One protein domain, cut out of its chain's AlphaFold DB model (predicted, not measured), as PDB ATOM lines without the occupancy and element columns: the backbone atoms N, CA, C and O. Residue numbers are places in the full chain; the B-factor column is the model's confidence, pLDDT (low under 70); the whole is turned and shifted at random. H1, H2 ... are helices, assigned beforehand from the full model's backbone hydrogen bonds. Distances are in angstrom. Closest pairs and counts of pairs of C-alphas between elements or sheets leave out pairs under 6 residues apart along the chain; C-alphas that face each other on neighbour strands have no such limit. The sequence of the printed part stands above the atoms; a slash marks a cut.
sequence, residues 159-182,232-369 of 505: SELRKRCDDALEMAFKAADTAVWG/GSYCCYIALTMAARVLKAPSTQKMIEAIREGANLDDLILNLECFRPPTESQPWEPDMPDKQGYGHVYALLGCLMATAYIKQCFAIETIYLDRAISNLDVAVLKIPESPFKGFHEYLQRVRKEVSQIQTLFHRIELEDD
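Overview. This is residues 159 to 182 and 232 to 369 of the 505 residues of an uncharacterized protein of Fusarium floridanum (UniProt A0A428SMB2). H5 runs through the middle of a bundle of helices, with H1, H6 and the shorter H2 and H4 packed round it, while the long helix H7 runs out from the body until residues 362 to 369 stick out alone. The short H3 packs on H1 and H2, and a long loop, residues 275 to 293, joins H4 to H5. The printed part has 162 residues with seven named helices, H1 to H7 in order along the chain, and no named strand; the class is all helix, with 118 residues in the helices. The whole is compact, with a radius of gyration of the C-alphas of 16.5 A, and the C-alphas span 58 by 39 by 26 A.

Arrangement. Start with H1, residues 159 to 181, which forms an up-and-down bundle with H5, residues 294 to 312, H6, residues 319 to 334, and H7, residues 340 to 368, each running against the one before it. Look at Ala 172 and Leu 300: these are the closest C-alphas of H1 and H5, 5.0 A apart, and the two helices touch at a shallow tilt of 30 degrees, opposite ways. Next comes H2, residues 234 to 246, which touches residues 173 to 180 of H1, closest at the C-alphas of Ala 176 and Cys 236, 5.4 A, at a steep tilt of 56 degrees. H3, residues 252 to 260, touches H1 with the C-alphas of Phe 173 and Thr 252 at 6.5 A, and it touches H2 with those of Met 255 and Ala 244 at 6.4 A. H4, residues 266 to 274, touches H2 at a shallow tilt of 25 degrees, opposite ways, closest at the C-alphas of Leu 272 and Ala 239, 5.8 A. H4 and H5 are a helical hairpin, closest at the C-alphas of Ile 269 and Leu 301, 6.7 A. H5 and H6 are a hairpin too, with the C-alphas of Gly 302 and Ala 324 closest at 4.0 A. H6 and H7 make a third, closest at the C-alphas of Val 332 and Lys 341, 6.1 A; H7 touches H6 with residues 340 to 351 alone. H1 and H7 only just touch, with 3 pairs of C-alphas within 8 A, the closest being Ala 168 and Phe 340, 7.1 A. H3 and H5 are near each other, and H1 and H6 are apart. In H1, H2, H3, H4, H5 and H7 every O i to N i+4 pair is within hydrogen-bond range; in H6 it is 11 of 12.

Along the chain. Find C-alpha 159 at (197.551, 220.407, 171.227); from there H1 runs 33.5 A to C-alpha 181. H2 spans residues 234 to 246, H3 residues 252 to 260 and H4 residues 266 to 274. Find C-alpha 294 at (172.673, 204.056, 176.934), where H5 begins and runs 26.4 A. H6 covers 23.1 A from residue 319 to residue 334. H7, the longest helix, runs 41.4 A from C-alpha 340 to C-alpha 368 at (185.301, 247.906, 161.658).

Size, cuts and confidence. The two C-alphas farthest apart are those of Gly 182 and Asp 368, 58.8 A. Without residues 362 to 369, the body spans 48 by 38 by 24 A. Residues 183 to 231 are not printed, and C-alphas 182 and 232 are 7.0 A apart across the cut. Of the links that are printed whole, H4 to H5 is long. In this predicted model the mean pLDDT of the printed part is 81.1; among the 23 residues under 70 are residues 277 to 292.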
ATOM      1  N   SER A 159     196.648 221.524 170.901       87.69
ATOM      2  CA  SER A 159     197.551 220.407 171.227       87.69
ATOM      3  C   SER A 159     197.043 219.530 172.380       87.69
ATOM      4  O   SER A 159     196.921 218.312 172.233       87.69
ATOM      5  N   GLU A 160     196.680 220.144 173.504       91.31
ATOM      6  CA  GLU A 160     196.145 219.438 174.674       91.31
ATOM      7  C   GLU A 160     194.745 218.869 174.402       91.31
ATOM      8  O   GLU A 160     194.430 217.754 174.825       91.31
ATOM      9  N   LEU A 161     193.909 219.605 173.666       91.62
ATOM     10  CA  LEU A 161     192.561 219.164 173.318       91.62
ATOM     11  C   LEU A 161     192.592 217.930 172.400       91.62
ATOM     12  O   LEU A 161     191.852 216.983 172.650       91.62
ATOM     13  N   ARG A 162     193.503 217.883 171.418       91.56
ATOM     14  CA  ARG A 162     193.750 216.702 170.567       91.56
ATOM     15  C   ARG A 162     194.067 215.474 171.399       91.56
ATOM     16  O   ARG A 162     193.379 214.467 171.278       91.56
ATOM     17  N   LYS A 163     195.050 215.594 172.293       92.12
ATOM     18  CA  LYS A 163     195.465 214.488 173.156       92.12
ATOM     19  C   LYS A 163     194.304 213.969 174.005       92.12
ATOM     20  O   LYS A 163     194.062 212.770 174.062       92.12
ATOM     21  N   ARG A 164     193.543 214.876 174.625       94.06
ATOM     22  CA  ARG A 164     192.386 214.500 175.448       94.06
ATOM     23  C   ARG A 164     191.263 213.867 174.640       94.06
ATOM     24  O   ARG A 164     190.595 212.983 175.162       94.06
ATOM     25  N   CYS A 165     191.042 214.310 173.405       93.56
ATOM     26  CA  CYS A 165     190.091 213.666 172.506       93.56
ATOM     27  C   CYS A 165     190.530 212.252 172.146       93.56
ATOM     28  O   CYS A 165     189.698 211.358 172.225       93.56
ATOM     29  N   ASP A 166     191.808 212.026 171.838       91.62
ATOM     30  CA  ASP A 166     192.323 210.683 171.553       91.62
ATOM     31  C   ASP A 166     192.172 209.745 172.762       91.62
ATOM     32  O   ASP A 166     191.699 208.616 172.606       91.62
ATOM     33  N   ASP A 167     192.513 210.227 173.964       93.56
ATOM     34  CA  ASP A 167     192.366 209.476 175.214       93.56
ATOM     35  C   ASP A 167     190.882 209.171 175.506       93.56
ATOM     36  O   ASP A 167     190.512 208.041 175.834       93.56
ATOM     37  N   ALA A 168     190.003 210.170 175.370       94.50
ATOM     38  CA  ALA A 168     188.572 210.022 175.628       94.50
ATOM     39  C   ALA A 168     187.880 209.120 174.599       94.50
ATOM     40  O   ALA A 168     187.013 208.330 174.969       94.50
ATOM     41  N   LEU A 169     188.281 209.203 173.331       93.81
ATOM     42  CA  LEU A 169     187.787 208.348 172.259       93.81
ATOM     43  C   LEU A 169     188.129 206.884 172.535       93.81
ATOM     44  O   LEU A 169     187.252 206.027 172.468       93.81
ATOM     45  N   GLU A 170     189.380 206.604 172.906       94.00
ATOM     46  CA  GLU A 170     189.817 205.257 173.263       94.00
ATOM     47  C   GLU A 170     189.043 204.709 174.470       94.00
ATOM     48  O   GLU A 170     188.571 203.571 174.436       94.00
ATOM     49  N   MET A 171     188.841 205.528 175.506       92.75
ATOM     50  CA  MET A 171     188.024 205.150 176.662       92.75
ATOM     51  C   MET A 171     186.560 204.887 176.291       92.75
ATOM     52  O   MET A 171     185.981 203.927 176.788       92.75
ATOM     53  N   ALA A 172     185.952 205.703 175.427       93.50
ATOM     54  CA  ALA A 172     184.552 205.546 175.032       93.50
ATOM     55  C   ALA A 172     184.313 204.273 174.220       93.50
ATOM     56  O   ALA A 172     183.354 203.548 174.474       93.50
ATOM     57  N   PHE A 173     185.215 203.973 173.289       93.19
ATOM     58  CA  PHE A 173     185.171 202.746 172.510       93.19
ATOM     59  C   PHE A 173     185.370 201.500 173.381       93.19
ATOM     60  O   PHE A 173     184.596 200.556 173.254       93.19
ATOM     61  N   LYS A 174     186.336 201.515 174.313       91.44
ATOM     62  CA  LYS A 174     186.529 200.418 175.278       91.44
ATOM     63  C   LYS A 174     185.320 200.241 176.191       91.44
ATOM     64  O   LYS A 174     184.844 199.129 176.347       91.44
ATOM     65  N   ALA A 175     184.783 201.326 176.746       89.62
ATOM     66  CA  ALA A 175     183.623 201.260 177.629       89.62
ATOM     67  C   ALA A 175     182.376 200.727 176.905       89.62
ATOM     68  O   ALA A 175     181.629 199.933 177.471       89.62
ATOM     69  N   ALA A 176     182.165 201.123 175.645       90.00
ATOM     70  CA  ALA A 176     181.100 200.563 174.821       90.00
ATOM     71  C   ALA A 176     181.317 199.067 174.548       90.00
ATOM     72  O   ALA A 176     180.355 198.315 174.608       90.00
ATOM     73  N   ASP A 177     182.550 198.633 174.284       90.25
ATOM     74  CA  ASP A 177     182.886 197.232 173.996       90.25
ATOM     75  C   ASP A 177     182.714 196.334 175.232       90.25
ATOM     76  O   ASP A 177     181.990 195.340 175.182       90.25
ATOM     77  N   THR A 178     183.244 196.759 176.383       87.88
ATOM     78  CA  THR A 178     183.036 196.106 177.685       87.88
ATOM     79  C   THR A 178     181.556 196.036 178.057       87.88
ATOM     80  O   THR A 178     181.102 195.029 178.591       87.88
ATOM     81  N   ALA A 179     180.761 197.063 177.738       86.69
ATOM     82  CA  ALA A 179     179.322 197.029 177.991       86.69
ATOM     83  C   ALA A 179     178.583 195.969 177.153       86.69
ATOM     84  O   ALA A 179     177.487 195.570 177.541       86.69
ATOM     85  N   VAL A 180     179.139 195.527 176.019       85.94
ATOM     86  CA  VAL A 180     178.568 194.452 175.191       85.94
ATOM     87  C   VAL A 180     179.059 193.081 175.638       85.94
ATOM     88  O   VAL A 180     178.257 192.156 175.731       85.94
ATOM     89  N   TRP A 181     180.360 192.938 175.878       83.81
ATOM     90  CA  TRP A 181     180.999 191.625 176.009       83.81
ATOM     91  C   TRP A 181     181.430 191.267 177.439       83.81
ATOM     92  O   TRP A 181     181.828 190.129 177.674       83.81
ATOM     93  N   GLY A 182     181.312 192.195 178.395       75.69
ATOM     94  CA  GLY A 182     181.865 192.061 179.746       75.69
ATOM     95  C   GLY A 182     183.349 192.441 179.807       75.69
ATOM     96  O   GLY A 182     183.971 192.757 178.792       75.69
ATOM     97  N   GLY A 232     174.597 191.467 177.681       71.44
ATOM     98  CA  GLY A 232     175.359 192.594 177.162       71.44
ATOM     99  C   GLY A 232     174.477 193.680 176.541       71.44
ATOM    100  O   GLY A 232     173.368 193.431 176.057       71.44
ATOM    101  N   SER A 233     174.977 194.912 176.519       83.94
ATOM    102  CA  SER A 233     174.247 196.067 176.006       83.94
ATOM    103  C   SER A 233     173.995 195.977 174.496       83.94
ATOM    104  O   SER A 233     174.877 196.198 173.664       83.94
ATOM    105  N   TYR A 234     172.735 195.750 174.123       82.06
ATOM    106  CA  TYR A 234     172.319 195.700 172.722       82.06
ATOM    107  C   TYR A 234     172.524 197.032 171.971       82.06
ATOM    108  O   TYR A 234     172.848 197.032 170.783       82.06
ATOM    109  N   CYS A 235     172.370 198.185 172.635       83.81
ATOM    110  CA  CYS A 235     172.579 199.479 171.977       83.81
ATOM    111  C   CYS A 235     174.066 199.760 171.711       83.81
ATOM    112  O   CYS A 235     174.396 200.255 170.632       83.81
ATOM    113  N   CYS A 236     174.964 199.385 172.629       88.25
ATOM    114  CA  CYS A 236     176.404 199.437 172.386       88.25
ATOM    115  C   CYS A 236     176.808 198.481 171.257       88.25
ATOM    116  O   CYS A 236     177.603 198.863 170.401       88.25
ATOM    117  N   TYR A 237     176.199 197.292 171.181       87.44
ATOM    118  CA  TYR A 237     176.441 196.338 170.097       87.44
ATOM    119  C   TYR A 237     176.077 196.921 168.726       87.44
ATOM    120  O   TYR A 237     176.878 196.849 167.788       87.44
ATOM    121  N   ILE A 238     174.896 197.542 168.601       87.00
ATOM    122  CA  ILE A 238     174.493 198.224 167.362       87.00
ATOM    123  C   ILE A 238     175.477 199.348 167.039       87.00
ATOM    124  O   ILE A 238     175.971 199.403 165.913       87.00
ATOM    125  N   ALA A 239     175.795 200.208 168.011       88.50
ATOM    126  CA  ALA A 239     176.697 201.336 167.810       88.50
ATOM    127  C   ALA A 239     178.072 200.880 167.286       88.50
ATOM    128  O   ALA A 239     178.526 201.345 166.242       88.50
ATOM    129  N   LEU A 240     178.703 199.900 167.938       90.44
ATOM    130  CA  LEU A 240     179.995 199.363 167.505       90.44
ATOM    131  C   LEU A 240     179.912 198.671 166.142       90.44
ATOM    132  O   LEU A 240     180.798 198.846 165.309       90.44
ATOM    133  N   THR A 241     178.825 197.949 165.862       88.88
ATOM    134  CA  THR A 241     178.610 197.308 164.555       88.88
ATOM    135  C   THR A 241     178.475 198.340 163.433       88.88
ATOM    136  O   THR A 241     179.012 198.151 162.339       88.88
ATOM    137  N   MET A 242     177.762 199.441 163.673       86.88
ATOM    138  CA  MET A 242     177.634 200.525 162.700       86.88
ATOM    139  C   MET A 242     178.957 201.251 162.497       86.88
ATOM    140  O   MET A 242     179.350 201.476 161.351       86.88
ATOM    141  N   ALA A 243     179.676 201.535 163.583       88.50
ATOM    142  CA  ALA A 243     180.997 202.136 163.514       88.50
ATOM    143  C   ALA A 243     181.966 201.273 162.693       88.50
ATOM    144  O   ALA A 243     182.609 201.777 161.773       88.50
ATOM    145  N   ALA A 244     181.977 199.959 162.932       88.75
ATOM    146  CA  ALA A 244     182.802 199.004 162.203       88.75
ATOM    147  C   ALA A 244     182.487 198.992 160.700       88.75
ATOM    148  O   ALA A 244     183.392 198.924 159.867       88.75
ATOM    149  N   ARG A 245     181.202 199.100 160.333       86.25
ATOM    150  CA  ARG A 245     180.759 199.151 158.929       86.25
ATOM    151  C   ARG A 245     181.161 200.449 158.236       86.25
ATOM    152  O   ARG A 245     181.716 200.380 157.142       86.25
ATOM    153  N   VAL A 246     180.899 201.602 158.855       86.00
ATOM    154  CA  VAL A 246     181.218 202.920 158.275       86.00
ATOM    155  C   VAL A 246     182.729 203.079 158.115       86.00
ATOM    156  O   VAL A 246     183.204 203.448 157.043       86.00
ATOM    157  N   LEU A 247     183.494 202.710 159.145       84.31
ATOM    158  CA  LEU A 247     184.955 202.802 159.144       84.31
ATOM    159  C   LEU A 247     185.638 201.651 158.392       84.31
ATOM    160  O   LEU A 247     186.853 201.676 158.221       84.31
ATOM    161  N   LYS A 248     184.881 200.634 157.949       88.69
ATOM    162  CA  LYS A 248     185.403 199.391 157.348       88.69
ATOM    163  C   LYS A 248     186.495 198.741 158.211       88.69
ATOM    164  O   LYS A 248     187.482 198.216 157.700       88.69
ATOM    165  N   ALA A 249     186.303 198.774 159.525       89.75
ATOM    166  CA  ALA A 249     187.267 198.328 160.519       89.75
ATOM    167  C   ALA A 249     186.663 197.192 161.365       89.75
ATOM    168  O   ALA A 249     185.624 197.391 161.987       89.75
ATOM    169  N   PRO A 250     187.285 195.999 161.412       82.81
ATOM    170  CA  PRO A 250     186.685 194.817 162.036       82.81
ATOM    171  C   PRO A 250     186.832 194.754 163.564       82.81
ATOM    172  O   PRO A 250     186.314 193.826 164.171       82.81
ATOM    173  N   SER A 251     187.560 195.683 164.187       87.25
ATOM    174  CA  SER A 251     187.761 195.713 165.639       87.25
ATOM    175  C   SER A 251     187.803 197.142 166.164       87.25
ATOM    176  O   SER A 251     188.126 198.076 165.429       87.25
ATOM    177  N   THR A 252     187.532 197.298 167.458       88.88
ATOM    178  CA  THR A 252     187.557 198.578 168.173       88.88
ATOM    179  C   THR A 252     188.881 199.319 168.021       88.88
ATOM    180  O   THR A 252     188.897 200.512 167.723       88.88
ATOM    181  N   GLN A 253     190.001 198.604 168.103       90.19
ATOM    182  CA  GLN A 253     191.320 199.189 167.878       90.19
ATOM    183  C   GLN A 253     191.490 199.721 166.446       90.19
ATOM    184  O   GLN A 253     191.916 200.859 166.265       90.19
ATOM    185  N   LYS A 254     191.070 198.952 165.432       90.44
ATOM    186  CA  LYS A 254     191.127 199.393 164.029       90.44
ATOM    187  C   LYS A 254     190.171 200.549 163.733       90.44
ATOM    188  O   LYS A 254     190.465 201.374 162.875       90.44
ATOM    189  N   MET A 255     189.038 200.631 164.435       92.19
ATOM    190  CA  MET A 255     188.129 201.777 164.345       92.19
ATOM    191  C   MET A 255     188.810 203.052 164.855       92.19
ATOM    192  O   MET A 255     188.782 204.075 164.173       92.19
ATOM    193  N   ILE A 256     189.470 202.986 166.014       91.75
ATOM    194  CA  ILE A 256     190.223 204.115 166.578       91.75
ATOM    195  C   ILE A 256     191.373 204.520 165.647       91.75
ATOM    196  O   ILE A 256     191.566 205.710 165.408       91.75
ATOM    197  N   GLU A 257     192.116 203.556 165.097       88.75
ATOM    198  CA  GLU A 257     193.184 203.806 164.119       88.75
ATOM    199  C   GLU A 257     192.651 204.526 162.875       88.75
ATOM    200  O   GLU A 257     193.166 205.588 162.534       88.75
ATOM    201  N   ALA A 258     191.557 204.049 162.274       85.69
ATOM    202  CA  ALA A 258     190.934 204.701 161.121       85.69
ATOM    203  C   ALA A 258     190.496 206.146 161.429       85.69
ATOM    204  O   ALA A 258     190.701 207.062 160.628       85.69
ATOM    205  N   ILE A 259     189.930 206.385 162.618       84.88
ATOM    206  CA  ILE A 259     189.581 207.739 163.064       84.88
ATOM    207  C   ILE A 259     190.843 208.591 163.214       84.88
ATOM    208  O   ILE A 259     190.860 209.735 162.754       84.88
ATOM    209  N   ARG A 260     191.914 208.061 163.821       83.00
ATOM    210  CA  ARG A 260     193.207 208.748 163.986       83.00
ATOM    211  C   ARG A 260     193.830 209.110 162.634       83.00
ATOM    212  O   ARG A 260     194.260 210.252 162.485       83.00
ATOM    213  N   GLU A 261     193.749 208.218 161.651       79.56
ATOM    214  CA  GLU A 261     194.226 208.391 160.270       79.56
ATOM    215  C   GLU A 261     193.416 209.398 159.435       79.56
ATOM    216  O   GLU A 261     193.836 209.765 158.341       79.56
ATOM    217  N   GLY A 262     192.298 209.912 159.961       73.12
ATOM    218  CA  GLY A 262     191.546 211.002 159.335       73.12
ATOM    219  C   GLY A 262     190.285 210.563 158.599       73.12
ATOM    220  O   GLY A 262     189.876 211.233 157.652       73.12
ATOM    221  N   ALA A 263     189.651 209.465 159.026       76.00
ATOM    222  CA  ALA A 263     188.317 209.111 158.548       76.00
ATOM    223  C   ALA A 263     187.333 210.288 158.692       76.00
ATOM    224  O   ALA A 263     187.362 211.025 159.685       76.00
ATOM    225  N   ASN A 264     186.438 210.443 157.710       76.81
ATOM    226  CA  ASN A 264     185.325 211.376 157.853       76.81
ATOM    227  C   ASN A 264     184.389 210.872 158.965       76.81
ATOM    228  O   ASN A 264     183.989 209.708 158.971       76.81
ATOM    229  N   LEU A 265     184.066 211.756 159.904       80.75
ATOM    230  CA  LEU A 265     183.271 211.445 161.088       80.75
ATOM    231  C   LEU A 265     181.804 211.826 160.913       80.75
ATOM    232  O   LEU A 265     180.995 211.310 161.676       80.75
ATOM    233  N   ASP A 266     181.450 212.639 159.914       75.88
ATOM    234  CA  ASP A 266     180.062 213.044 159.662       75.88
ATOM    235  C   ASP A 266     179.159 211.816 159.474       75.88
ATOM    236  O   ASP A 266     178.178 211.637 160.196       75.88
ATOM    237  N   ASP A 267     179.547 210.917 158.562       73.31
ATOM    238  CA  ASP A 267     178.792 209.698 158.259       73.31
ATOM    239  C   ASP A 267     178.716 208.771 159.475       73.31
ATOM    240  O   ASP A 267     177.677 208.163 159.738       73.31
ATOM    241  N   LEU A 268     179.806 208.665 160.239       80.00
ATOM    242  CA  LEU A 268     179.860 207.841 161.443       80.00
ATOM    243  C   LEU A 268     178.917 208.383 162.521       80.00
ATOM    244  O   LEU A 268     178.119 207.628 163.073       80.00
ATOM    245  N   ILE A 269     178.997 209.683 162.806       81.81
ATOM    246  CA  ILE A 269     178.165 210.361 163.799       81.81
ATOM    247  C   ILE A 269     176.696 210.245 163.397       81.81
ATOM    248  O   ILE A 269     175.897 209.795 164.212       81.81
ATOM    249  N   LEU A 270     176.353 210.553 162.144       77.19
ATOM    250  CA  LEU A 270     174.981 210.470 161.645       77.19
ATOM    251  C   LEU A 270     174.406 209.057 161.807       77.19
ATOM    252  O   LEU A 270     173.306 208.890 162.330       77.19
ATOM    253  N   ASN A 271     175.168 208.031 161.415       75.69
ATOM    254  CA  ASN A 271     174.732 206.643 161.545       75.69
ATOM    255  C   ASN A 271     174.508 206.248 163.007       75.69
ATOM    256  O   ASN A 271     173.510 205.606 163.314       75.69
ATOM    257  N   LEU A 272     175.398 206.642 163.918       79.50
ATOM    258  CA  LEU A 272     175.229 206.359 165.343       79.50
ATOM    259  C   LEU A 272     174.055 207.134 165.956       79.50
ATOM    260  O   LEU A 272     173.362 206.612 166.826       79.50
ATOM    261  N   GLU A 273     173.798 208.356 165.489       78.12
ATOM    262  CA  GLU A 273     172.682 209.178 165.952       78.12
ATOM    263  C   GLU A 273     171.315 208.650 165.528       78.12
ATOM    264  O   GLU A 273     170.379 208.721 166.321       78.12
ATOM    265  N   CYS A 274     171.193 208.055 164.338       73.06
ATOM    266  CA  CYS A 274     169.950 207.412 163.895       73.06
ATOM    267  C   CYS A 274     169.474 206.300 164.843       73.06
ATOM    268  O   CYS A 274     168.283 206.004 164.900       73.06
ATOM    269  N   PHE A 275     170.399 205.694 165.590       68.44
ATOM    270  CA  PHE A 275     170.125 204.636 166.564       68.44
ATOM    271  C   PHE A 275     170.432 205.082 167.994       68.44
ATOM    272  O   PHE A 275     170.467 204.259 168.914       68.44
ATOM    273  N   ARG A 276     170.636 206.391 168.193       70.88
ATOM    274  CA  ARG A 276     170.823 206.968 169.516       70.88
ATOM    275  C   ARG A 276     169.571 206.684 170.340       70.88
ATOM    276  O   ARG A 276     168.461 206.976 169.892       70.88
ATOM    277  N   PRO A 277     169.729 206.163 171.561       66.25
ATOM    278  CA  PRO A 277     168.575 205.878 172.383       66.25
ATOM    279  C   PRO A 277     167.773 207.145 172.711       66.25
ATOM    280  O   PRO A 277     168.388 208.163 173.057       66.25
ATOM    281  N   PRO A 278     166.426 207.109 172.634       62.66
ATOM    282  CA  PRO A 278     165.603 208.283 172.887       62.66
ATOM    283  C   PRO A 278     165.816 208.785 174.315       62.66
ATOM    284  O   PRO A 278     165.839 208.003 175.266       62.66
ATOM    285  N   THR A 279     165.928 210.104 174.474       55.53
ATOM    286  CA  THR A 279     165.949 210.782 175.779       55.53
ATOM    287  C   THR A 279     164.547 210.822 176.404       55.53
ATOM    288  O   THR A 279     164.170 211.856 176.945       55.53
ATOM    289  N   GLU A 280     163.723 209.775 176.270       43.59
ATOM    290  CA  GLU A 280     162.342 209.718 176.792       43.59
ATOM    291  C   GLU A 280     162.320 209.589 178.326       43.59
ATOM    292  O   GLU A 280     161.937 208.587 178.917       43.59
ATOM    293  N   SER A 281     162.811 210.641 178.953       39.97
ATOM    294  CA  SER A 281     162.651 211.102 180.320       39.97
ATOM    295  C   SER A 281     163.343 212.455 180.278       39.97
ATOM    296  O   SER A 281     164.480 212.548 179.799       39.97
ATOM    297  N   GLN A 282     162.660 213.514 180.685       38.97
ATOM    298  CA  GLN A 282     163.220 214.858 180.644       38.97
ATOM    299  C   GLN A 282     164.641 214.846 181.260       38.97
ATOM    300  O   GLN A 282     164.841 214.117 182.227       38.97
ATOM    301  N   PRO A 283     165.638 215.597 180.744       43.59
ATOM    302  CA  PRO A 283     167.045 215.491 181.171       43.59
ATOM    303  C   PRO A 283     167.296 215.647 182.686       43.59
ATOM    304  O   PRO A 283     168.402 215.411 183.161       43.59
ATOM    305  N   TRP A 284     166.279 216.069 183.439       43.69
ATOM    306  CA  TRP A 284     166.259 216.230 184.886       43.69
ATOM    307  C   TRP A 284     165.573 215.097 185.661       43.69
ATOM    308  O   TRP A 284     165.474 215.230 186.875       43.69
ATOM    309  N   GLU A 285     165.071 214.035 185.023       42.91
ATOM    310  CA  GLU A 285     164.468 212.875 185.695       42.91
ATOM    311  C   GLU A 285     165.569 211.861 186.048       42.91
ATOM    312  O   GLU A 285     165.973 211.054 185.205       42.91
ATOM    313  N   PRO A 286     166.091 211.884 187.289       48.69
ATOM    314  CA  PRO A 286     167.214 211.048 187.709       48.69
ATOM    315  C   PRO A 286     166.762 209.608 188.011       48.69
ATOM    316  O   PRO A 286     167.596 208.749 188.276       48.69
ATOM    317  N   ASP A 287     165.448 209.349 187.972       44.06
ATOM    318  CA  ASP A 287     164.806 208.193 188.603       44.06
ATOM    319  C   ASP A 287     164.381 207.088 187.619       44.06
ATOM    320  O   ASP A 287     163.815 206.078 188.036       44.06
ATOM    321  N   MET A 288     164.659 207.238 186.317       47.53
ATOM    322  CA  MET A 288     164.474 206.146 185.353       47.53
ATOM    323  C   MET A 288     165.784 205.354 185.230       47.53
ATOM    324  O   MET A 288     166.774 205.930 184.756       47.53
ATOM    325  N   PRO A 289     165.816 204.065 185.642       51.34
ATOM    326  CA  PRO A 289     167.014 203.242 185.544       51.34
ATOM    327  C   PRO A 289     167.488 203.207 184.093       51.34
ATOM    328  O   PRO A 289     166.686 203.022 183.171       51.34
ATOM    329  N   ASP A 290     168.785 203.446 183.896       54.25
ATOM    330  CA  ASP A 290     169.385 203.421 182.569       54.25
ATOM    331  C   ASP A 290     169.146 202.045 181.944       54.25
ATOM    332  O   ASP A 290     169.415 201.013 182.566       54.25
ATOM    333  N   LYS A 291     168.630 202.007 180.713       64.44
ATOM    334  CA  LYS A 291     168.700 200.770 179.934       64.44
ATOM    335  C   LYS A 291     170.186 200.510 179.688       64.44
ATOM    336  O   LYS A 291     170.893 201.421 179.261       64.44
ATOM    337  N   GLN A 292     170.656 199.299 179.992       66.81
ATOM    338  CA  GLN A 292     172.083 198.960 179.987       66.81
ATOM    339  C   GLN A 292     172.797 199.493 178.731       66.81
ATOM    340  O   GLN A 292     172.478 199.118 177.603       66.81
ATOM    341  N   GLY A 293     173.767 200.386 178.949       75.62
ATOM    342  CA  GLY A 293     174.678 200.927 177.938       75.62
ATOM    343  C   GLY A 293     174.238 202.191 177.198       75.62
ATOM    344  O   GLY A 293     175.000 202.700 176.379       75.62
ATOM    345  N   TYR A 294     173.079 202.773 177.515       83.44
ATOM    346  CA  TYR A 294     172.673 204.056 176.934       83.44
ATOM    347  C   TYR A 294     173.712 205.141 177.242       83.44
ATOM    348  O   TYR A 294     174.228 205.755 176.308       83.44
ATOM    349  N   GLY A 295     174.125 205.307 178.503       85.19
ATOM    350  CA  GLY A 295     175.181 206.263 178.859       85.19
ATOM    351  C   GLY A 295     176.488 206.102 178.059       85.19
ATOM    352  O   GLY A 295     177.114 207.102 177.707       85.19
ATOM    353  N   HIS A 296     176.868 204.872 177.687       89.56
ATOM    354  CA  HIS A 296     178.065 204.599 176.881       89.56
ATOM    355  C   HIS A 296     177.915 205.056 175.423       89.56
ATOM    356  O   HIS A 296     178.862 205.604 174.862       89.56
ATOM    357  N   VAL A 297     176.733 204.901 174.812       89.38
ATOM    358  CA  VAL A 297     176.465 205.408 173.451       89.38
ATOM    359  C   VAL A 297     176.533 206.937 173.416       89.38
ATOM    360  O   VAL A 297     177.113 207.514 172.497       89.38
ATOM    361  N   TYR A 298     176.002 207.604 174.444       90.69
ATOM    362  CA  TYR A 298     176.108 209.057 174.586       90.69
ATOM    363  C   TYR A 298     177.558 209.513 174.798       90.69
ATOM    364  O   TYR A 298     177.986 210.488 174.182       90.69
ATOM    365  N   ALA A 299     178.342 208.790 175.603       92.38
ATOM    366  CA  ALA A 299     179.768 209.069 175.757       92.38
ATOM    367  C   ALA A 299     180.523 208.916 174.427       92.38
ATOM    368  O   ALA A 299     181.282 209.807 174.047       92.38
ATOM    369  N   LEU A 300     180.259 207.834 173.685       93.38
ATOM    370  CA  LEU A 300     180.846 207.575 172.371       93.38
ATOM    371  C   LEU A 300     180.531 208.695 171.374       93.38
ATOM    372  O   LEU A 300     181.450 209.237 170.763       93.38
ATOM    373  N   LEU A 301     179.261 209.098 171.260       91.56
ATOM    374  CA  LEU A 301     178.851 210.226 170.420       91.56
ATOM    375  C   LEU A 301     179.525 211.535 170.847       91.56
ATOM    376  O   LEU A 301     180.033 212.268 170.002       91.56
ATOM    377  N   GLY A 302     179.583 211.810 172.153       92.75
ATOM    378  CA  GLY A 302     180.245 212.994 172.694       92.75
ATOM    379  C   GLY A 302     181.731 213.064 172.333       92.75
ATOM    380  O   GLY A 302     182.214 214.093 171.858       92.75
ATOM    381  N   CYS A 303     182.455 211.955 172.489       95.31
ATOM    382  CA  CYS A 303     183.872 211.857 172.138       95.31
ATOM    383  C   CYS A 303     184.115 211.933 170.622       95.31
ATOM    384  O   CYS A 303     185.059 212.600 170.190       95.31
ATOM    385  N   LEU A 304     183.255 211.314 169.807       92.12
ATOM    386  CA  LEU A 304     183.326 211.402 168.345       92.12
ATOM    387  C   LEU A 304     183.097 212.831 167.850       92.12
ATOM    388  O   LEU A 304     183.878 213.324 167.043       92.12
ATOM    389  N   MET A 305     182.092 213.530 168.379       90.69
ATOM    390  CA  MET A 305     181.823 214.927 168.031       90.69
ATOM    391  C   MET A 305     182.943 215.864 168.487       90.69
ATOM    392  O   MET A 305     183.349 216.744 167.736       90.69
ATOM    393  N   ALA A 306     183.511 215.658 169.679       92.69
ATOM    394  CA  ALA A 306     184.676 216.430 170.114       92.69
ATOM    395  C   ALA A 306     185.883 216.206 169.183       92.69
ATOM    396  O   ALA A 306     186.626 217.140 168.889       92.69
ATOM    397  N   THR A 307     186.047 214.982 168.677       90.94
ATOM    398  CA  THR A 307     187.089 214.650 167.694       90.94
ATOM    399  C   THR A 307     186.803 215.295 166.332       90.94
ATOM    400  O   THR A 307     187.716 215.848 165.720       90.94
ATOM    401  N   ALA A 308     185.545 215.291 165.881       83.12
ATOM    402  CA  ALA A 308     185.104 215.954 164.653       83.12
ATOM    403  C   ALA A 308     185.365 217.464 164.701       83.12
ATOM    404  O   ALA A 308     185.967 218.005 163.778       83.12
ATOM    405  N   TYR A 309     185.044 218.120 165.821       84.31
ATOM    406  CA  TYR A 309     185.329 219.542 166.034       84.31
ATOM    407  C   TYR A 309     186.800 219.900 165.766       84.31
ATOM    408  O   TYR A 309     187.093 220.900 165.125       84.31
ATOM    409  N   ILE A 310     187.740 219.065 166.206       84.62
ATOM    410  CA  ILE A 310     189.172 219.336 166.024       84.62
ATOM    411  C   ILE A 310     189.640 219.058 164.594       84.62
ATOM    412  O   ILE A 310     190.574 219.704 164.115       84.62
ATOM    413  N   LYS A 311     189.073 218.035 163.946       78.12
ATOM    414  CA  LYS A 311     189.565 217.534 162.656       78.12
ATOM    415  C   LYS A 311     188.897 218.183 161.449       78.12
ATOM    416  O   LYS A 311     189.525 218.244 160.400       78.12
ATOM    417  N   GLN A 312     187.646 218.615 161.579       74.44
ATOM    418  CA  GLN A 312     186.794 219.000 160.446       74.44
ATOM    419  C   GLN A 312     186.325 220.456 160.495       74.44
ATOM    420  O   GLN A 312     185.934 220.980 159.455       74.44
ATOM    421  N   CYS A 313     186.398 221.111 161.656       72.75
ATOM    422  CA  CYS A 313     185.911 222.475 161.850       72.75
ATOM    423  C   CYS A 313     187.041 223.482 162.064       72.75
ATOM    424  O   CYS A 313     188.151 223.137 162.487       72.75
ATOM    425  N   PHE A 314     186.720 224.751 161.822       78.94
ATOM    426  CA  PHE A 314     187.490 225.863 162.373       78.94
ATOM    427  C   PHE A 314     187.186 226.050 163.863       78.94
ATOM    428  O   PHE A 314     186.094 225.732 164.337       78.94
ATOM    429  N   ALA A 315     188.114 226.639 164.619       77.25
ATOM    430  CA  ALA A 315     187.968 226.808 166.062       77.25
ATOM    431  C   ALA A 315     186.674 227.532 166.460       77.25
ATOM    432  O   ALA A 315     186.033 227.145 167.436       77.25
ATOM    433  N   ILE A 316     186.258 228.554 165.710       72.88
ATOM    434  CA  ILE A 316     185.018 229.305 165.974       72.88
ATOM    435  C   ILE A 316     183.726 228.553 165.617       72.88
ATOM    436  O   ILE A 316     182.651 229.016 165.997       72.88
ATOM    437  N   GLU A 317     183.789 227.410 164.937       75.44
ATOM    438  CA  GLU A 317     182.620 226.613 164.554       75.44
ATOM    439  C   GLU A 317     182.276 225.608 165.657       75.44
ATOM    440  O   GLU A 317     182.694 224.452 165.670       75.44
ATOM    441  N   THR A 318     181.495 226.057 166.638       75.50
ATOM    442  CA  THR A 318     181.273 225.284 167.867       75.50
ATOM    443  C   THR A 318     180.173 224.234 167.768       75.50
ATOM    444  O   THR A 318     179.876 223.623 168.785       75.50
ATOM    445  N   ILE A 319     179.569 223.981 166.601       75.31
ATOM    446  CA  ILE A 319     178.428 223.053 166.473       75.31
ATOM    447  C   ILE A 319     178.783 221.674 167.037       75.31
ATOM    448  O   ILE A 319     178.084 221.158 167.911       75.31
ATOM    449  N   TYR A 320     179.897 221.090 166.589       80.06
ATOM    450  CA  TYR A 320     180.341 219.793 167.092       80.06
ATOM    451  C   TYR A 320     180.765 219.842 168.563       80.06
ATOM    452  O   TYR A 320     180.457 218.917 169.309       80.06
ATOM    453  N   LEU A 321     181.396 220.929 169.012       84.12
ATOM    454  CA  LEU A 321     181.776 221.108 170.415       84.12
ATOM    455  C   LEU A 321     180.552 221.194 171.344       84.12
ATOM    456  O   LEU A 321     180.520 220.555 172.393       84.12
ATOM    457  N   ASP A 322     179.528 221.947 170.947       79.50
ATOM    458  CA  ASP A 322     178.283 222.133 171.695       79.50
ATOM    459  C   ASP A 322     177.495 220.818 171.773       79.50
ATOM    460  O   ASP A 322     177.025 220.422 172.844       79.50
ATOM    461  N   ARG A 323     177.421 220.077 170.660       83.12
ATOM    462  CA  ARG A 323     176.795 218.748 170.633       83.12
ATOM    463  C   ARG A 323     177.600 217.707 171.414       83.12
ATOM    464  O   ARG A 323     176.995 216.845 172.054       83.12
ATOM    465  N   ALA A 324     178.930 217.794 171.412       88.44
ATOM    466  CA  ALA A 324     179.786 216.932 172.220       88.44
ATOM    467  C   ALA A 324     179.498 217.111 173.714       88.44
ATOM    468  O   ALA A 324     179.248 216.132 174.414       88.44
ATOM    469  N   ILE A 325     179.459 218.364 174.181       86.62
ATOM    470  CA  ILE A 325     179.119 218.710 175.568       86.62
ATOM    471  C   ILE A 325     177.723 218.185 175.918       86.62
ATOM    472  O   ILE A 325     177.586 217.468 176.902       86.62
ATOM    473  N   SER A 326     176.716 218.434 175.074       85.00
ATOM    474  CA  SER A 326     175.341 217.980 175.325       85.00
ATOM    475  C   SER A 326     175.207 216.453 175.425       85.00
ATOM    476  O   SER A 326     174.442 215.951 176.249       85.00
ATOM    477  N   ASN A 327     175.941 215.695 174.609       86.88
ATOM    478  CA  ASN A 327     175.951 214.236 174.717       86.88
ATOM    479  C   ASN A 327     176.656 213.767 175.998       86.88
ATOM    480  O   ASN A 327     176.166 212.865 176.677       86.88
ATOM    481  N   LEU A 328     177.771 214.406 176.360       90.44
ATOM    482  CA  LEU A 328     178.501 214.091 177.585       90.44
ATOM    483  C   LEU A 328     177.727 214.472 178.852       90.44
ATOM    484  O   LEU A 328     177.849 213.758 179.841       90.44
ATOM    485  N   ASP A 329     176.897 215.517 178.824       88.75
ATOM    486  CA  ASP A 329     175.984 215.850 179.924       88.75
ATOM    487  C   ASP A 329     175.078 214.655 180.247       88.75
ATOM    488  O   ASP A 329     174.988 214.224 181.397       88.75
ATOM    489  N   VAL A 330     174.458 214.055 179.224       85.69
ATOM    490  CA  VAL A 330     173.609 212.867 179.404       85.69
ATOM    491  C   VAL A 330     174.433 211.666 179.867       85.69
ATOM    492  O   VAL A 330     174.014 210.958 180.781       85.69
ATOM    493  N   ALA A 331     175.619 211.449 179.291       87.25
ATOM    494  CA  ALA A 331     176.494 210.349 179.689       87.25
ATOM    495  C   ALA A 331     176.920 210.441 181.164       87.25
ATOM    496  O   ALA A 331     176.862 209.448 181.883       87.25
ATOM    497  N   VAL A 332     177.294 211.633 181.637       87.69
ATOM    498  CA  VAL A 332     177.689 211.881 183.034       87.69
ATOM    499  C   VAL A 332     176.495 211.757 183.981       87.69
ATOM    500  O   VAL A 332     176.659 211.277 185.100       87.69
ATOM    501  N   LEU A 333     175.291 212.144 183.549       83.81
ATOM    502  CA  LEU A 333     174.069 211.946 184.331       83.81
ATOM    503  C   LEU A 333     173.715 210.460 184.490       83.81
ATOM    504  O   LEU A 333     173.302 210.048 185.571       83.81
ATOM    505  N   LYS A 334     173.877 209.659 183.430       80.00
ATOM    506  CA  LYS A 334     173.559 208.221 183.437       80.00
ATOM    507  C   LYS A 334     174.669 207.357 184.038       80.00
ATOM    508  O   LYS A 334     174.373 206.314 184.611       80.00
ATOM    509  N   ILE A 335     175.924 207.807 183.965       79.19
ATOM    510  CA  ILE A 335     177.103 207.129 184.520       79.19
ATOM    511  C   ILE A 335     177.869 208.128 185.415       79.19
ATOM    512  O   ILE A 335     178.864 208.726 184.986       79.19
ATOM    513  N   PRO A 336     177.422 208.338 186.671       68.06
ATOM    514  CA  PRO A 336     177.967 209.378 187.552       68.06
ATOM    515  C   PRO A 336     179.442 209.185 187.921       68.06
ATOM    516  O   PRO A 336     180.157 210.162 188.145       68.06
ATOM    517  N   GLU A 337     179.904 207.933 187.962       69.88
ATOM    518  CA  GLU A 337     181.306 207.566 188.211       69.88
ATOM    519  C   GLU A 337     182.141 207.501 186.919       69.88
ATOM    520  O   GLU A 337     183.267 207.008 186.931       69.88
ATOM    521  N   SER A 338     181.617 207.995 185.788       72.75
ATOM    522  CA  SER A 338     182.304 207.852 184.505       72.75
ATOM    523  C   SER A 338     183.634 208.616 184.436       72.75
ATOM    524  O   SER A 338     183.755 209.737 184.953       72.75
ATOM    525  N   PRO A 339     184.616 208.084 183.683       76.88
ATOM    526  CA  PRO A 339     185.864 208.791 183.400       76.88
ATOM    527  C   PRO A 339     185.645 210.062 182.555       76.88
ATOM    528  O   PRO A 339     186.530 210.916 182.466       76.88
ATOM    529  N   PHE A 340     184.457 210.233 181.963       88.69
ATOM    530  CA  PHE A 340     184.146 211.334 181.052       88.69
ATOM    531  C   PHE A 340     183.856 212.659 181.752       88.69
ATOM    532  O   PHE A 340     183.929 213.701 181.104       88.69
ATOM    533  N   LYS A 341     183.601 212.670 183.068       89.44
ATOM    534  CA  LYS A 341     183.335 213.914 183.808       89.44
ATOM    535  C   LYS A 341     184.471 214.934 183.674       89.44
ATOM    536  O   LYS A 341     184.223 216.103 183.383       89.44
ATOM    537  N   GLY A 342     185.722 214.495 183.825       90.31
ATOM    538  CA  GLY A 342     186.886 215.379 183.698       90.31
ATOM    539  C   GLY A 342     187.106 215.888 182.269       90.31
ATOM    540  O   GLY A 342     187.560 217.018 182.071       90.31
ATOM    541  N   PHE A 343     186.759 215.076 181.266       94.31
ATOM    542  CA  PHE A 343     186.803 215.475 179.861       94.31
ATOM    543  C   PHE A 343     185.697 216.485 179.531       94.31
ATOM    544  O   PHE A 343     185.972 217.524 178.937       94.31
ATOM    545  N   HIS A 344     184.479 216.248 180.016       93.88
ATOM    546  CA  HIS A 344     183.350 217.165 179.901       93.88
ATOM    547  C   HIS A 344     183.661 218.554 180.496       93.88
ATOM    548  O   HIS A 344     183.532 219.568 179.810       93.88
ATOM    549  N   GLU A 345     184.170 218.614 181.733       93.31
ATOM    550  CA  GLU A 345     184.588 219.872 182.375       93.31
ATOM    551  C   GLU A 345     185.706 220.591 181.593       93.31
ATOM    552  O   GLU A 345     185.808 221.821 181.598       93.31
ATOM    553  N   TYR A 346     186.572 219.838 180.908       95.19
ATOM    554  CA  TYR A 346     187.586 220.408 180.027       95.19
ATOM    555  C   TYR A 346     186.968 221.010 178.757       95.19
ATOM    556  O   TYR A 346     187.276 222.160 178.440       95.19
ATOM    557  N   LEU A 347     186.050 220.307 178.083       95.31
ATOM    558  CA  LEU A 347     185.354 220.833 176.902       95.31
ATOM    559  C   LEU A 347     184.553 222.103 177.218       95.31
ATOM    560  O   LEU A 347     184.571 223.045 176.431       95.31
ATOM    561  N   GLN A 348     183.925 222.192 178.395       93.25
ATOM    562  CA  GLN A 348     183.253 223.422 178.834       93.25
ATOM    563  C   GLN A 348     184.217 224.615 178.965       93.25
ATOM    564  O   GLN A 348     183.857 225.750 178.639       93.25
ATOM    565  N   ARG A 349     185.460 224.383 179.416       95.44
ATOM    566  CA  ARG A 349     186.494 225.433 179.464       95.44
ATOM    567  C   ARG A 349     186.921 225.864 178.066       95.44
ATOM    568  O   ARG A 349     186.909 227.062 177.795       95.44
ATOM    569  N   VAL A 350     187.193 224.904 177.183       93.44
ATOM    570  CA  VAL A 350     187.495 225.164 175.765       93.44
ATOM    571  C   VAL A 350     186.380 225.993 175.127       93.44
ATOM    572  O   VAL A 350     186.637 227.041 174.543       93.44
ATOM    573  N   ARG A 351     185.117 225.598 175.320       92.06
ATOM    574  CA  ARG A 351     183.954 226.315 174.787       92.06
ATOM    575  C   ARG A 351     183.895 227.772 175.241       92.06
ATOM    576  O   ARG A 351     183.544 228.654 174.454       92.06
ATOM    577  N   LYS A 352     184.254 228.035 176.499       90.69
ATOM    578  CA  LYS A 352     184.322 229.389 177.058       90.69
ATOM    579  C   LYS A 352     185.456 230.215 176.448       90.69
ATOM    580  O   LYS A 352     185.277 231.417 176.259       90.69
ATOM    581  N   GLU A 353     186.607 229.614 176.171       90.38
ATOM    582  CA  GLU A 353     187.738 230.282 175.515       90.38
ATOM    583  C   GLU A 353     187.401 230.621 174.059       90.38
ATOM    584  O   GLU A 353     187.499 231.778 173.651       90.38
ATOM    585  N   VAL A 354     186.862 229.658 173.314       85.62
ATOM    586  CA  VAL A 354     186.396 229.854 171.934       85.62
ATOM    587  C   VAL A 354     185.306 230.927 171.852       85.62
ATOM    588  O   VAL A 354     185.338 231.784 170.971       85.62
ATOM    589  N   SER A 355     184.372 230.957 172.808       78.62
ATOM    590  CA  SER A 355     183.328 231.991 172.874       78.62
ATOM    591  C   SER A 355     183.894 233.412 173.014       78.62
ATOM    592  O   SER A 355     183.313 234.369 172.494       78.62
ATOM    593  N   GLN A 356     185.047 233.573 173.672       83.31
ATOM    594  CA  GLN A 356     185.720 234.872 173.764       83.31
ATOM    595  C   GLN A 356     186.272 235.305 172.404       83.31
ATOM    596  O   GLN A 356     186.137 236.477 172.054       83.31
ATOM    597  N   ILE A 357     186.816 234.368 171.618       81.00
ATOM    598  CA  ILE A 357     187.286 234.618 170.247       81.00
ATOM    599  C   ILE A 357     186.101 234.977 169.339       81.00
ATOM    600  O   ILE A 357     186.142 236.010 168.672       81.00
ATOM    601  N   GLN A 358     185.006 234.207 169.387       76.81
ATOM    602  CA  GLN A 358     183.763 234.513 168.659       76.81
ATOM    603  C   GLN A 358     183.259 235.929 168.987       76.81
ATOM    604  O   GLN A 358     182.958 236.719 168.094       76.81
ATOM    605  N   THR A 359     183.218 236.284 170.277       74.75
ATOM    606  CA  THR A 359     182.784 237.614 170.734       74.75
ATOM    607  C   THR A 359     183.725 238.721 170.252       74.75
ATOM    608  O   THR A 359     183.265 239.811 169.908       74.75
ATOM    609  N   LEU A 360     185.037 238.466 170.234       78.56
ATOM    610  CA  LEU A 360     186.032 239.407 169.731       78.56
ATOM    611  C   LEU A 360     185.824 239.669 168.238       78.56
ATOM    612  O   LEU A 360     185.715 240.829 167.850       78.56
ATOM    613  N   PHE A 361     185.720 238.620 167.421       78.31
ATOM    614  CA  PHE A 361     185.494 238.755 165.981       78.31
ATOM    615  C   PHE A 361     184.177 239.457 165.681       78.31
ATOM    616  O   PHE A 361     184.172 240.422 164.923       78.31
ATOM    617  N   HIS A 362     183.095 239.072 166.360       70.44
ATOM    618  CA  HIS A 362     181.807 239.741 166.208       70.44
ATOM    619  C   HIS A 362     181.883 241.232 166.568       70.44
ATOM    620  O   HIS A 362     181.334 242.080 165.869       70.44
ATOM    621  N   ARG A 363     182.610 241.591 167.636       68.44
ATOM    622  CA  ARG A 363     182.822 242.999 167.994       68.44
ATOM    623  C   ARG A 363     183.595 243.750 166.912       68.44
ATOM    624  O   ARG A 363     183.218 244.871 166.590       68.44
ATOM    625  N   ILE A 364     184.660 243.157 166.375       73.44
ATOM    626  CA  ILE A 364     185.450 243.772 165.302       73.44
ATOM    627  C   ILE A 364     184.583 243.948 164.058       73.44
ATOM    628  O   ILE A 364     184.621 245.010 163.457       73.44
ATOM    629  N   GLU A 365     183.737 242.981 163.720       67.56
ATOM    630  CA  GLU A 365     182.797 243.109 162.605       67.56
ATOM    631  C   GLU A 365     181.825 244.281 162.814       67.56
ATOM    632  O   GLU A 365     181.673 245.132 161.942       67.56
ATOM    633  N   LEU A 366     181.261 244.437 164.014       63.00
ATOM    634  CA  LEU A 366     180.406 245.587 164.339       63.00
ATOM    635  C   LEU A 366     181.152 246.937 164.345       63.00
ATOM    636  O   LEU A 366     180.572 247.993 164.055       63.00
ATOM    637  N   GLU A 367     182.423 246.952 164.733       73.69
ATOM    638  CA  GLU A 367     183.225 248.173 164.849       73.69
ATOM    639  C   GLU A 367     183.789 248.607 163.492       73.69
ATOM    640  O   GLU A 367     183.599 249.763 163.090       73.69
ATOM    641  N   ASP A 368     184.386 247.666 162.767       74.00
ATOM    642  CA  ASP A 368     185.301 247.906 161.658       74.00
ATOM    643  C   ASP A 368     184.719 247.569 160.284       74.00
ATOM    644  O   ASP A 368     185.308 248.012 159.294       74.00
ATOM    645  N   ASP A 369     183.584 246.857 160.189       68.12
ATOM    646  CA  ASP A 369     182.965 246.569 158.892       68.12
ATOM    647  C   ASP A 369     182.484 247.881 158.237       68.12
ATOM    648  O   ASP A 369     181.544 248.527 158.731       68.12
TER     649      ASP A 369